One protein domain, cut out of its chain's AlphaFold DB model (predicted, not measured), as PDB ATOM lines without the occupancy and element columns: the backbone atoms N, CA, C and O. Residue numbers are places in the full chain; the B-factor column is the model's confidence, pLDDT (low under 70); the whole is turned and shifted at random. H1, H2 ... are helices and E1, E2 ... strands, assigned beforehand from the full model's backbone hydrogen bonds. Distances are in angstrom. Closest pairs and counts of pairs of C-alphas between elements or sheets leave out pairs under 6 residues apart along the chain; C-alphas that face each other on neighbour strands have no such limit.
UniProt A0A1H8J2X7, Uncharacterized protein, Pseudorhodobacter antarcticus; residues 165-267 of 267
ATOM      1  N   TYR A 165     140.432 112.559 125.554       84.06
ATOM      2  CA  TYR A 165     141.439 113.407 126.215       84.06
ATOM      3  C   TYR A 165     142.619 112.634 126.818       84.06
ATOM      4  O   TYR A 165     143.626 113.255 127.179       84.06
ATOM      5  N   ASP A 166     142.491 111.314 126.938       87.94
ATOM      6  CA  ASP A 166     143.488 110.433 127.534       87.94
ATOM      7  C   ASP A 166     143.554 109.105 126.771       87.94
ATOM      8  O   ASP A 166     142.532 108.470 126.512       87.94
ATOM      9  N   GLN A 167     144.761 108.727 126.352       88.12
ATOM     10  CA  GLN A 167     144.987 107.555 125.507       88.12
ATOM     11  C   GLN A 167     144.836 106.252 126.282       88.12
ATOM     12  O   GLN A 167     144.244 105.307 125.758       88.12
ATOM     13  N   ASP A 168     145.341 106.207 127.510       89.94
ATOM     14  CA  ASP A 168     145.327 104.997 128.325       89.94
ATOM     15  C   ASP A 168     143.889 104.684 128.742       89.94
ATOM     16  O   ASP A 168     143.391 103.593 128.485       89.94
ATOM     17  N   THR A 169     143.159 105.695 129.214       90.44
ATOM     18  CA  THR A 169     141.739 105.589 129.579       90.44
ATOM     19  C   THR A 169     140.864 105.192 128.385       90.44
ATOM     20  O   THR A 169     139.949 104.373 128.512       90.44
ATOM     21  N   PHE A 170     141.128 105.752 127.198       92.12
ATOM     22  CA  PHE A 170     140.417 105.345 125.986       92.12
ATOM     23  C   PHE A 170     140.746 103.901 125.605       92.12
ATOM     24  O   PHE A 170     139.844 103.142 125.263       92.12
ATOM     25  N   THR A 171     142.009 103.491 125.719       90.00
ATOM     26  CA  THR A 171     142.431 102.108 125.466       90.00
ATOM     27  C   THR A 171     141.739 101.147 126.436       90.00
ATOM     28  O   THR A 171     141.121 100.178 125.997       90.00
ATOM     29  N   ASP A 172     141.709 101.461 127.730       91.19
ATOM     30  CA  ASP A 172     140.991 100.679 128.740       91.19
ATOM     31  C   ASP A 172     139.495 100.567 128.416       91.19
ATOM     32  O   ASP A 172     138.904  99.487 128.518       91.19
ATOM     33  N   PHE A 173     138.875 101.651 127.938       93.06
ATOM     34  CA  PHE A 173     137.499 101.619 127.446       93.06
ATOM     35  C   PHE A 173     137.325 100.668 126.255       93.06
ATOM     36  O   PHE A 173     136.365  99.890 126.236       93.06
ATOM     37  N   LEU A 174     138.243 100.671 125.286       91.56
ATOM     38  CA  LEU A 174     138.190  99.761 124.138       91.56
ATOM     39  C   LEU A 174     138.266  98.288 124.568       91.56
ATOM     40  O   LEU A 174     137.605  97.443 123.961       91.56
ATOM     41  N   HIS A 175     138.992  97.989 125.647       89.25
ATOM     42  CA  HIS A 175     139.116  96.644 126.220       89.25
ATOM     43  C   HIS A 175     138.075  96.319 127.307       89.25
ATOM     44  O   HIS A 175     137.982  95.172 127.747       89.25
ATOM     45  N   SER A 176     137.236  97.282 127.703       90.06
ATOM     46  CA  SER A 176     136.235  97.106 128.765       90.06
ATOM     47  C   SER A 176     135.167  96.057 128.440       90.06
ATOM     48  O   SER A 176     134.582  95.455 129.345       90.06
ATOM     49  N   SER A 177     134.891  95.820 127.152       91.12
ATOM     50  CA  SER A 177     133.925  94.816 126.717       91.12
ATOM     51  C   SER A 177     134.320  94.156 125.390       91.12
ATOM     52  O   SER A 177     134.887  94.817 124.516       91.12
ATOM     53  N   PRO A 178     133.942  92.879 125.165       90.50
ATOM     54  CA  PRO A 178     134.173  92.212 123.883       90.50
ATOM     55  C   PRO A 178     133.518  92.932 122.695       90.50
ATOM     56  O   PRO A 178     134.027  92.873 121.580       90.50
ATOM     57  N   GLN A 179     132.391  93.615 122.926       92.25
ATOM     58  CA  GLN A 179     131.677  94.350 121.882       92.25
ATOM     59  C   GLN A 179     132.433  95.616 121.473       92.25
ATOM     60  O   GLN A 179     132.574  95.878 120.280       92.25
ATOM     61  N   THR A 180     132.946  96.379 122.443       91.94
ATOM     62  CA  THR A 180     133.752  97.581 122.182       91.94
ATOM     63  C   THR A 180     135.041  97.212 121.455       91.94
ATOM     64  O   THR A 180     135.377  97.824 120.442       91.94
ATOM     65  N   HIS A 181     135.703  96.139 121.894       89.88
ATOM     66  CA  HIS A 181     136.901  95.638 121.233       89.88
ATOM     67  C   HIS A 181     136.612  95.196 119.790       89.88
ATOM     68  O   HIS A 181     137.359  95.529 118.874       89.88
ATOM     69  N   GLN A 182     135.490  94.515 119.538       90.44
ATOM     70  CA  GLN A 182     135.111  94.146 118.173       90.44
ATOM     71  C   GLN A 182     134.892  95.379 117.277       90.44
ATOM     72  O   GLN A 182     135.385  95.404 116.151       90.44
ATOM     73  N   LYS A 183     134.217  96.421 117.780       93.12
ATOM     74  CA  LYS A 183     134.055  97.690 117.049       93.12
ATOM     75  C   LYS A 183     135.399  98.354 116.745       93.12
ATOM     76  O   LYS A 183     135.570  98.911 115.664       93.12
ATOM     77  N   MET A 184     136.367  98.279 117.661       92.44
ATOM     78  CA  MET A 184     137.730  98.770 117.426       92.44
ATOM     79  C   MET A 184     138.393  98.020 116.265       92.44
ATOM     80  O   MET A 184     138.918  98.648 115.349       92.44
ATOM     81  N   VAL A 185     138.328  96.685 116.267       90.00
ATOM     82  CA  VAL A 185     138.868  95.835 115.190       90.00
ATOM     83  C   VAL A 185     138.234  96.186 113.838       90.00
ATOM     84  O   VAL A 185     138.937  96.298 112.833       90.00
ATOM     85  N   GLU A 186     136.916  96.389 113.805       90.81
ATOM     86  CA  GLU A 186     136.184  96.815 112.604       90.81
ATOM     87  C   GLU A 186     136.616  98.216 112.142       90.81
ATOM     88  O   GLU A 186     136.876  98.415 110.958       90.81
ATOM     89  N   SER A 187     136.808  99.150 113.076       92.94
ATOM     90  CA  SER A 187     137.249 100.523 112.790       92.94
ATOM     91  C   SER A 187     138.663 100.576 112.215       92.94
ATOM     92  O   SER A 187     138.903 101.270 111.231       92.94
ATOM     93  N   VAL A 188     139.597  99.800 112.774       90.25
ATOM     94  CA  VAL A 188     140.957  99.665 112.228       90.25
ATOM     95  C   VAL A 188     140.905  99.095 110.811       90.25
ATOM     96  O   VAL A 188     141.601  99.575 109.917       90.25
ATOM     97  N   ARG A 189     140.067  98.079 110.578       88.00
ATOM     98  CA  ARG A 189     139.905  97.490 109.246       88.00
ATOM     99  C   ARG A 189     139.361  98.504 108.241       88.00
ATOM    100  O   ARG A 189     139.869  98.557 107.124       88.00
ATOM    101  N   ASP A 190     138.352  99.284 108.616       90.06
ATOM    102  CA  ASP A 190     137.774 100.317 107.753       90.06
ATOM    103  C   ASP A 190     138.746 101.463 107.479       90.06
ATOM    104  O   ASP A 190     138.783 101.976 106.359       90.06
ATOM    105  N   LEU A 191     139.581 101.817 108.455       88.50
ATOM    106  CA  LEU A 191     140.656 102.776 108.253       88.50
ATOM    107  C   LEU A 191     141.648 102.267 107.202       88.50
ATOM    108  O   LEU A 191     141.916 102.955 106.225       88.50
ATOM    109  N   VAL A 192     142.134 101.034 107.338       84.94
ATOM    110  CA  VAL A 192     143.122 100.478 106.399       84.94
ATOM    111  C   VAL A 192     142.534 100.251 105.001       84.94
ATOM    112  O   VAL A 192     143.208 100.485 104.002       84.94
ATOM    113  N   MET A 193     141.283  99.791 104.903       84.31
ATOM    114  CA  MET A 193     140.665  99.425 103.619       84.31
ATOM    115  C   MET A 193     140.045 100.599 102.872       84.31
ATOM    116  O   MET A 193     140.046 100.623 101.642       84.31
ATOM    117  N   HIS A 194     139.452 101.533 103.607       87.31
ATOM    118  CA  HIS A 194     138.592 102.572 103.050       87.31
ATOM    119  C   HIS A 194     139.047 103.984 103.438       87.31
ATOM    120  O   HIS A 194     138.371 104.945 103.079       87.31
ATOM    121  N   ASN A 195     140.158 104.114 104.174       85.81
ATOM    122  CA  ASN A 195     140.612 105.362 104.788       85.81
ATOM    123  C   ASN A 195     139.505 106.069 105.590       85.81
ATOM    124  O   ASN A 195     139.349 107.287 105.529       85.81
ATOM    125  N   SER A 196     138.677 105.283 106.285       90.31
ATOM    126  CA  SER A 196     137.501 105.778 107.001       90.31
ATOM    127  C   SER A 196     137.720 105.761 108.511       90.31
ATOM    128  O   SER A 196     137.874 104.701 109.112       90.31
ATOM    129  N   THR A 197     137.630 106.934 109.138       90.75
ATOM    130  CA  THR A 197     137.730 107.133 110.596       90.75
ATOM    131  C   THR A 197     136.397 107.017 111.329       90.75
ATOM    132  O   THR A 197     136.379 106.973 112.556       90.75
ATOM    133  N   LYS A 198     135.275 106.906 110.606       91.38
ATOM    134  CA  LYS A 198     133.917 106.931 111.184       91.38
ATOM    135  C   LYS A 198     133.684 105.913 112.302       91.38
ATOM    136  O   LYS A 198     132.945 106.190 113.240       91.38
ATOM    137  N   GLY A 199     134.305 104.735 112.212       92.06
ATOM    138  CA  GLY A 199     134.210 103.725 113.267       92.06
ATOM    139  C   GLY A 199     134.840 104.197 114.583       92.06
ATOM    140  O   GLY A 199     134.245 104.048 115.651       92.06
ATOM    141  N   PHE A 200     136.000 104.854 114.500       93.12
ATOM    142  CA  PHE A 200     136.661 105.455 115.655       93.12
ATOM    143  C   PHE A 200     135.886 106.644 116.219       93.12
ATOM    144  O   PHE A 200     135.816 106.794 117.433       93.12
ATOM    145  N   GLU A 201     135.274 107.457 115.360       92.44
ATOM    146  CA  GLU A 201     134.427 108.583 115.776       92.44
ATOM    147  C   GLU A 201     133.234 108.091 116.605       92.44
ATOM    148  O   GLU A 201     133.001 108.588 117.703       92.44
ATOM    149  N   GLY A 202     132.555 107.026 116.159       93.50
ATOM    150  CA  GLY A 202     131.483 106.398 116.939       93.50
ATOM    151  C   GLY A 202     131.964 105.832 118.281       93.50
ATOM    152  O   GLY A 202     131.281 105.969 119.296       93.50
ATOM    153  N   LEU A 203     133.164 105.245 118.326       94.75
ATOM    154  CA  LEU A 203     133.779 104.793 119.581       94.75
ATOM    155  C   LEU A 203     134.117 105.956 120.523       94.75
ATOM    156  O   LEU A 203     133.929 105.827 121.732       94.75
ATOM    157  N   ALA A 204     134.584 107.087 119.995       93.12
ATOM    158  CA  ALA A 204     134.856 108.294 120.771       93.12
ATOM    159  C   ALA A 204     133.571 108.923 121.339       93.12
ATOM    160  O   ALA A 204     133.537 109.336 122.500       93.12
ATOM    161  N   GLU A 205     132.485 108.942 120.567       92.19
ATOM    162  CA  GLU A 205     131.167 109.360 121.055       92.19
ATOM    163  C   GLU A 205     130.663 108.445 122.182       92.19
ATOM    164  O   GLU A 205     130.178 108.916 123.212       92.19
ATOM    165  N   GLU A 206     130.813 107.126 122.039       93.50
ATOM    166  CA  GLU A 206     130.456 106.179 123.100       93.50
ATOM    167  C   GLU A 206     131.312 106.376 124.357       93.50
ATOM    168  O   GLU A 206     130.772 106.374 125.467       93.50
ATOM    169  N   PHE A 207     132.617 106.601 124.185       94.00
ATOM    170  CA  PHE A 207     133.541 106.907 125.272       94.00
ATOM    171  C   PHE A 207     133.123 108.170 126.029       94.00
ATOM    172  O   PHE A 207     132.984 108.137 127.248       94.00
ATOM    173  N   THR A 208     132.854 109.273 125.327       91.56
ATOM    174  CA  THR A 208     132.455 110.535 125.972       91.56
ATOM    175  C   THR A 208     131.121 110.437 126.701       91.56
ATOM    176  O   THR A 208     130.966 111.009 127.780       91.56
ATOM    177  N   LEU A 209     130.166 109.671 126.168       91.69
ATOM    178  CA  LEU A 209     128.891 109.401 126.835       91.69
ATOM    179  C   LEU A 209     129.030 108.521 128.084       91.69
ATOM    180  O   LEU A 209     128.128 108.539 128.924       91.69
ATOM    181  N   ALA A 210     130.107 107.742 128.179       92.19
ATOM    182  CA  ALA A 210     130.418 106.866 129.303       92.19
ATOM    183  C   ALA A 210     131.553 107.401 130.192       92.19
ATOM    184  O   ALA A 210     131.961 106.711 131.125       92.19
ATOM    185  N   ALA A 211     132.068 108.605 129.928       91.19
ATOM    186  CA  ALA A 211     133.263 109.119 130.591       91.19
ATOM    187  C   ALA A 211     133.100 109.211 132.114       91.19
ATOM    188  O   ALA A 211     134.041 108.928 132.840       91.19
ATOM    189  N   ASP A 212     131.900 109.517 132.614       92.25
ATOM    190  CA  ASP A 212     131.604 109.572 134.052       92.25
ATOM    191  C   ASP A 212     131.594 108.201 134.748       92.25
ATOM    192  O   ASP A 212     131.600 108.121 135.977       92.25
ATOM    193  N   MET A 213     131.558 107.123 133.967       90.88
ATOM    194  CA  MET A 213     131.666 105.742 134.436       90.88
ATOM    195  C   MET A 213     133.077 105.183 134.242       90.88
ATOM    196  O   MET A 213     133.528 104.398 135.073       90.88
ATOM    197  N   VAL A 214     133.740 105.553 133.143       90.19
ATOM    198  CA  VAL A 214     135.081 105.071 132.781       90.19
ATOM    199  C   VAL A 214     136.162 105.799 133.581       90.19
ATOM    200  O   VAL A 214     137.041 105.148 134.132       90.19
ATOM    201  N   ASP A 215     136.063 107.124 133.690       90.19
ATOM    202  CA  ASP A 215     136.996 107.981 134.424       90.19
ATOM    203  C   ASP A 215     136.227 109.013 135.275       90.19
ATOM    204  O   ASP A 215     136.124 110.200 134.937       90.19
ATOM    205  N   PRO A 216     135.632 108.568 136.397       90.19
ATOM    206  CA  PRO A 216     134.854 109.447 137.263       90.19
ATOM    207  C   PRO A 216     135.707 110.555 137.898       90.19
ATOM    208  O   PRO A 216     135.172 111.621 138.213       90.19
ATOM    209  N   GLU A 217     137.004 110.316 138.107       89.81
ATOM    210  CA  GLU A 217     137.921 111.283 138.716       89.81
ATOM    211  C   GLU A 217     138.313 112.377 137.721       89.81
ATOM    212  O   GLU A 217     138.217 113.558 138.057       89.81
ATOM    213  N   GLY A 218     138.663 112.018 136.483       88.94
ATOM    214  CA  GLY A 218     138.963 112.988 135.432       88.94
ATOM    215  C   GLY A 218     137.756 113.846 135.062       88.94
ATOM    216  O   GLY A 218     137.887 115.064 134.921       88.94
ATOM    217  N   VAL A 219     136.555 113.256 134.995       90.94
ATOM    218  CA  VAL A 219     135.315 114.023 134.786       90.94
ATOM    219  C   VAL A 219     135.037 114.962 135.958       90.94
ATOM    220  O   VAL A 219     134.701 116.123 135.733       90.94
ATOM    221  N   ALA A 220     135.189 114.498 137.201       91.25
ATOM    222  CA  ALA A 220     135.009 115.343 138.380       91.25
ATOM    223  C   ALA A 220     135.980 116.533 138.370       91.25
ATOM    224  O   ALA A 220     135.527 117.670 138.467       91.25
ATOM    225  N   GLY A 221     137.277 116.292 138.158       90.50
ATOM    226  CA  GLY A 221     138.283 117.353 138.076       90.50
ATOM    227  C   GLY A 221     137.978 118.371 136.973       90.50
ATOM    228  O   GLY A 221     137.992 119.573 137.222       90.50
ATOM    229  N   ALA A 222     137.588 117.908 135.781       89.88
ATOM    230  CA  ALA A 222     137.208 118.798 134.683       89.88
ATOM    231  C   ALA A 222     135.969 119.658 135.006       89.88
ATOM    232  O   ALA A 222     135.894 120.819 134.600       89.88
ATOM    233  N   LEU A 223     134.993 119.109 135.736       91.25
ATOM    234  CA  LEU A 223     133.811 119.851 136.179       91.25
ATOM    235  C   LEU A 223     134.145 120.867 137.279       91.25
ATOM    236  O   LEU A 223     133.603 121.973 137.252       91.25
ATOM    237  N   GLU A 224     135.047 120.528 138.207       92.06
ATOM    238  CA  GLU A 224     135.558 121.456 139.226       92.06
ATOM    239  C   GLU A 224     136.294 122.634 138.584       92.06
ATOM    240  O   GLU A 224     135.982 123.787 138.893       92.06
ATOM    241  N   ASP A 225     137.192 122.360 137.634       89.25
ATOM    242  CA  ASP A 225     137.931 123.382 136.881       89.25
ATOM    243  C   ASP A 225     136.992 124.295 136.077       89.25
ATOM    244  O   ASP A 225     137.221 125.502 135.962       89.25
ATOM    245  N   ALA A 226     135.898 123.739 135.551       88.69
ATOM    246  CA  ALA A 226     134.853 124.493 134.864       88.69
ATOM    247  C   ALA A 226     133.902 125.244 135.819       88.69
ATOM    248  O   ALA A 226     133.047 126.008 135.362       88.69
ATOM    249  N   GLY A 227     134.013 125.032 137.136       91.12
ATOM    250  CA  GLY A 227     133.121 125.613 138.141       91.12
ATOM    251  C   GLY A 227     131.680 125.099 138.061       91.12
ATOM    252  O   GLY A 227     130.754 125.799 138.474       91.12
ATOM    253  N   ILE A 228     131.470 123.901 137.504       91.06
ATOM    254  CA  ILE A 228     130.150 123.286 137.362       91.06
ATOM    255  C   ILE A 228     129.892 122.419 138.598       91.06
ATOM    256  O   ILE A 228     130.585 121.424 138.791       91.06
ATOM    257  N   PRO A 229     128.900 122.744 139.445       93.94
ATOM    258  CA  PRO A 229     128.601 121.927 140.611       93.94
ATOM    259  C   PRO A 229     128.035 120.566 140.186       93.94
ATOM    260  O   PRO A 229     127.167 120.474 139.312       93.94
ATOM    261  N   PHE A 230     128.505 119.501 140.830       95.12
ATOM    262  CA  PHE A 230     128.080 118.132 140.552       95.12
ATOM    263  C   PHE A 230     127.972 117.295 141.829       95.12
ATOM    264  O   PHE A 230     128.410 117.676 142.913       95.12
ATOM    265  N   THR A 231     127.337 116.134 141.710       94.56
ATOM    266  CA  THR A 231     127.226 115.122 142.758       94.56
ATOM    267  C   THR A 231     127.507 113.755 142.149       94.56
ATOM    268  O   THR A 231     126.845 113.350 141.191       94.56
ATOM    269  N   GLN A 232     128.474 113.030 142.710       92.88
ATOM    270  CA  GLN A 232     128.747 111.643 142.330       92.88
ATOM    271  C   GLN A 232     127.700 110.701 142.931       92.88
ATOM    272  O   GLN A 232     127.343 110.806 144.110       92.88
ATOM    273  N   GLN A 233     127.207 109.758 142.129       90.25
ATOM    274  CA  GLN A 233     126.265 108.747 142.598       90.25
ATOM    275  C   GLN A 233     126.988 107.539 143.208       90.25
ATOM    276  O   GLN A 233     128.062 107.122 142.772       90.25
ATOM    277  N   ARG A 234     126.371 106.921 144.226       81.50
ATOM    278  CA  ARG A 234     126.837 105.640 144.781       81.50
ATOM    279  C   ARG A 234     126.592 104.535 143.750       81.50
ATOM    280  O   ARG A 234     125.478 104.027 143.667       81.50
ATOM    281  N   GLY A 235     127.621 104.178 142.986       78.50
ATOM    282  CA  GLY A 235     127.540 103.183 141.906       78.50
ATOM    283  C   GLY A 235     128.195 103.608 140.590       78.50
ATOM    284  O   GLY A 235     128.145 102.838 139.636       78.50
ATOM    285  N   GLY A 236     128.813 104.792 140.552       79.12
ATOM    286  CA  GLY A 236     129.357 105.387 139.333       79.12
ATOM    287  C   GLY A 236     128.383 106.394 138.726       79.12
ATOM    288  O   GLY A 236     127.180 106.356 139.000       79.12
ATOM    289  N   GLY A 237     128.924 107.316 137.935       86.06
ATOM    290  CA  GLY A 237     128.159 108.333 137.232       86.06
ATOM    291  C   GLY A 237     128.008 109.649 137.993       86.06
ATOM    292  O   GLY A 237     128.067 109.722 139.229       86.06
ATOM    293  N   VAL A 238     127.808 110.717 137.223       92.12
ATOM    294  CA  VAL A 238     127.816 112.098 137.717       92.12
ATOM    295  C   VAL A 238     126.477 112.781 137.429       92.12
ATOM    296  O   VAL A 238     125.938 112.701 136.327       92.12
ATOM    297  N   VAL A 239     125.918 113.476 138.425       94.25
ATOM    298  CA  VAL A 239     124.762 114.373 138.255       94.25
ATOM    299  C   VAL A 239     125.228 115.809 138.377       94.25
ATOM    300  O   VAL A 239     125.861 116.181 139.356       94.25
ATOM    301  N   LEU A 240     124.880 116.617 137.390       93.50
ATOM    302  CA  LEU A 240     125.219 118.025 137.292       93.50
ATOM    303  C   LEU A 240     124.091 118.857 137.890       93.50
ATOM    304  O   LEU A 240     122.917 118.582 137.624       93.50
ATOM    305  N   ASP A 241     124.435 119.891 138.650       93.19
ATOM    306  CA  ASP A 241     123.482 120.885 139.129       93.19
ATOM    307  C   ASP A 241     123.548 122.149 138.262       93.19
ATOM    308  O   ASP A 241     124.274 123.104 138.522       93.19
ATOM    309  N   LEU A 242     122.748 122.169 137.200       91.00
ATOM    310  CA  LEU A 242     122.647 123.301 136.281       91.00
ATOM    311  C   LEU A 242     121.501 124.248 136.674       91.00
ATOM    312  O   LEU A 242     120.946 124.965 135.836       91.00
ATOM    313  N   THR A 243     121.117 124.279 137.955       88.69
ATOM    314  CA  THR A 243     120.034 125.146 138.448       88.69
ATOM    315  C   THR A 243     120.351 126.627 138.245       88.69
ATOM    316  O   THR A 243     119.461 127.393 137.881       88.69
ATOM    317  N   ALA A 244     121.622 127.026 138.376       85.38
ATOM    318  CA  ALA A 244     122.067 128.396 138.094       85.38
ATOM    319  C   ALA A 244     121.815 128.825 136.633       85.38
ATOM    320  O   ALA A 244     121.658 130.009 136.354       85.38
ATOM    321  N   GLN A 245     121.732 127.859 135.714       84.81
ATOM    322  CA  GLN A 245     121.455 128.064 134.290       84.81
ATOM    323  C   GLN A 245     119.971 127.823 133.941       84.81
ATOM    324  O   GLN A 245     119.593 127.842 132.773       84.81
ATOM    325  N   GLY A 246     119.112 127.571 134.938       88.69
ATOM    326  CA  GLY A 246     117.680 127.322 134.748       88.69
ATOM    327  C   GLY A 246     117.323 125.924 134.229       88.69
ATOM    328  O   GLY A 246     116.152 125.675 133.941       88.69
ATOM    329  N   MET A 247     118.292 125.007 134.127       86.69
ATOM    330  CA  MET A 247     118.082 123.647 133.605       86.69
ATOM    331  C   MET A 247     117.822 122.600 134.700       86.69
ATOM    332  O   MET A 247     117.336 121.510 134.404       86.69
ATOM    333  N   GLY A 248     118.073 122.944 135.967       93.06
ATOM    334  CA  GLY A 248     117.916 122.034 137.103       93.06
ATOM    335  C   GLY A 248     119.014 120.972 137.155       93.06
ATOM    336  O   GLY A 248     120.106 121.171 136.627       93.06
ATOM    337  N   GLN A 249     118.729 119.843 137.803       93.31
ATOM    338  CA  GLN A 249     119.672 118.730 137.905       93.31
ATOM    339  C   GLN A 249     119.514 117.761 136.732       93.31
ATOM    340  O   GLN A 249     118.392 117.386 136.383       93.31
ATOM    341  N   MET A 250     120.629 117.325 136.147       94.69
ATOM    342  CA  MET A 250     120.632 116.348 135.054       94.69
ATOM    343  C   MET A 250     121.824 115.401 135.122       94.69
ATOM    344  O   MET A 250     122.882 115.752 135.635       94.69
ATOM    345  N   ALA A 251     121.658 114.188 134.598       94.31
ATOM    346  CA  ALA A 251     122.758 113.235 134.495       94.31
ATOM    347  C   ALA A 251     123.808 113.725 133.487       94.31
ATOM    348  O   ALA A 251     123.452 114.277 132.443       94.31
ATOM    349  N   PHE A 252     125.084 113.466 133.766       94.06
ATOM    350  CA  PHE A 252     126.216 113.852 132.922       94.06
ATOM    351  C   PHE A 252     126.030 113.401 131.475       94.06
ATOM    352  O   PHE A 252     126.035 114.222 130.561       94.06
ATOM    353  N   ARG A 253     125.729 112.115 131.274       92.81
ATOM    354  CA  ARG A 253     125.453 111.551 129.949       92.81
ATOM    355  C   ARG A 253     124.366 112.311 129.185       92.81
ATOM    356  O   ARG A 253     124.490 112.519 127.982       92.81
ATOM    357  N   GLN A 254     123.305 112.741 129.871       91.19
ATOM    358  CA  GLN A 254     122.230 113.516 129.248       91.19
ATOM    359  C   GLN A 254     122.710 114.920 128.857       91.19
ATOM    360  O   GLN A 254     122.351 115.405 127.787       91.19
ATOM    361  N   ALA A 255     123.534 115.558 129.689       92.19
ATOM    362  CA  ALA A 255     124.115 116.862 129.384       92.19
ATOM    363  C   ALA A 255     125.062 116.810 128.177       92.19
ATOM    364  O   ALA A 255     124.983 117.680 127.309       92.19
ATOM    365  N   VAL A 256     125.903 115.775 128.089       91.44
ATOM    366  CA  VAL A 256     126.792 115.539 126.939       91.44
ATOM    367  C   VAL A 256     125.978 115.276 125.675       91.44
ATOM    368  O   VAL A 256     126.209 115.911 124.650       91.44
ATOM    369  N   GLN A 257     124.953 114.420 125.751       89.00
ATOM    370  CA  GLN A 257     124.091 114.113 124.604       89.00
ATOM    371  C   GLN A 257     123.318 115.339 124.086       89.00
ATOM    372  O   GLN A 257     123.056 115.445 122.890       89.00
ATOM    373  N   LEU A 258     122.951 116.269 124.970       88.62
ATOM    374  CA  LEU A 258     122.322 117.541 124.598       88.62
ATOM    375  C   LEU A 258     123.335 118.601 124.133       88.62
ATOM    376  O   LEU A 258     122.928 119.699 123.756       88.62
ATOM    377  N   GLY A 259     124.637 118.299 124.171       88.44
ATOM    378  CA  GLY A 259     125.709 119.234 123.834       88.44
ATOM    379  C   GLY A 259     125.848 120.397 124.820       88.44
ATOM    380  O   GLY A 259     126.446 121.413 124.471       88.44
ATOM    381  N   ILE A 260     125.286 120.270 126.028       88.25
ATOM    382  CA  ILE A 260     125.383 121.280 127.093       88.25
ATOM    383  C   ILE A 260     126.800 121.290 127.671       88.25
ATOM    384  O   ILE A 260     127.332 122.349 127.997       88.25
ATOM    385  N   ILE A 261     127.412 120.108 127.774       87.56
ATOM    386  CA  ILE A 261     128.806 119.932 128.176       87.56
ATOM    387  C   ILE A 261     129.557 119.238 127.048       87.56
ATOM    388  O   ILE A 261     129.050 118.299 126.437       87.56
ATOM    389  N   LYS A 262     130.782 119.700 126.799       84.50
ATOM    390  CA  LYS A 262     131.750 119.041 125.926       84.50
ATOM    391  C   LYS A 262     132.992 118.717 126.741       84.50
ATOM    392  O   LYS A 262     133.480 119.566 127.482       84.50
ATOM    393  N   LEU A 263     133.484 117.493 126.603       77.94
ATOM    394  CA  LEU A 263     134.766 117.093 127.166       77.94
ATOM    395  C   LEU A 263     135.864 117.588 126.230       77.94
ATOM    396  O   LEU A 263     135.935 117.183 125.076       77.94
ATOM    397  N   SER A 264     136.719 118.469 126.726       72.69
ATOM    398  CA  SER A 264     137.961 118.843 126.060       72.69
ATOM    399  C   SER A 264     138.979 119.195 127.130       72.69
ATOM    400  O   SER A 264     138.659 119.942 128.055       72.69
ATOM    401  N   ARG A 265     140.208 118.689 127.017       58.16
ATOM    402  CA  ARG A 265     141.296 119.132 127.893       58.16
ATOM    403  C   ARG A 265     141.664 120.566 127.503       58.16
ATOM    404  O   ARG A 265     142.102 120.789 126.374       58.16
ATOM    405  N   ASN A 266     141.493 121.520 128.418       49.94
ATOM    406  CA  ASN A 266     142.124 122.831 128.272       49.94
ATOM    407  C   ASN A 266     143.644 122.613 128.322       49.94
ATOM    408  O   ASN A 266     144.151 122.041 129.288       49.94
ATOM    409  N   ARG A 267     144.347 122.990 127.251       42.50
ATOM    410  CA  ARG A 267     145.813 123.055 127.218       42.50
ATOM    411  C   ARG A 267     146.292 124.412 127.705       42.50
ATOM    412  O   ARG A 267     145.628 125.412 127.354       42.50
TER     413      ARG A 267
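What this domain is: This is residues 165 to 267 of the 267 residues of an uncharacterized protein of Pseudorhodobacter antarcticus (UniProt A0A1H8J2X7). At one end of an elongated body lies a small sheet of three strands, E1, E2 and E3, with H5 and H6 packed on it; at the other end H2 and H3 make a helical hairpin, and H1 meets the beginning of H2 at a corner. H3 leads back from the hairpin to H6, and short H4 lies near the body's middle. The printed part has 103 residues, with named elements in the order H1 H2 H3 H4 H5 E1 E2 E3 H6; the sheet's order is E1 - E2 - E3, all antiparallel. The class is mostly helix; the whole is only just compact, close to loose, with a radius of gyration of the C-alphas of 15.3 A and spans of 49 by 25 by 25 A.

Where its parts are: Find C-alpha 230 at (128.080, 118.132, 140.552), where E1, residues 230 to 232, begins; E2 follows at residues 238 to 242, 12.4 A long, and E3 at 248 to 251, 10.4 A. H6 is residues 252 to 257, ending at C-alpha 257, (124.091, 114.113, 124.604). Before the sheet look for H5, residues 216 to 225, 14.3 A, and H4, residues 211 to 214. H3 is residues 198 to 209, 16.6 A; H2 is residues 178 to 194, 23.7 A; H1, residues 167 to 175, 12.4 A, begins at C-alpha 167, (144.987, 107.555, 125.507).

How they stand to each other: E1, E2 and E3 form a meander, each strand the antiparallel neighbour of the one before. In the hairpin E1 and E2, N 231 and O 239 are 2.8 A apart, within hydrogen-bond range; in the hairpin E2 and E3, look at N 240 and O 250, 2.8 A. H5 and H6 are on one face of this sheet, making two layers, helices and strands. H6 has a height of 7.1 A over the sheet and lies over none of its strands. H4 only grazes the sheet with residues 211 to 213. H3 touches H6 with residues 208 to 209 alone, the closest C-alphas being those of Leu 209 and Arg 253, 5.1 A. H2 and H3, a hairpin, touch at Ser 187 and Gly 199, whose C-alphas, the closest, are 4.4 A apart; they run opposite ways at a shallow tilt of 34 degrees, only just short of steep. H1 and H2 touch only at the corner, with C-alphas of Leu 174 and His 181 closest at 5.2 A. Every O i to N i+4 pair is within hydrogen-bond range in H1, H2, H3, H5 and H6; H4 is too short for such a pair.

The domain as a whole: The C-alphas of Met 193 and Ala 244, the two farthest apart, are 48.7 A apart. The printed part has no cut, and its links are tight. Residues 265 to 267, up to the chain's last residue, are under 70 in pLDDT; the mean of the printed part is 88.9.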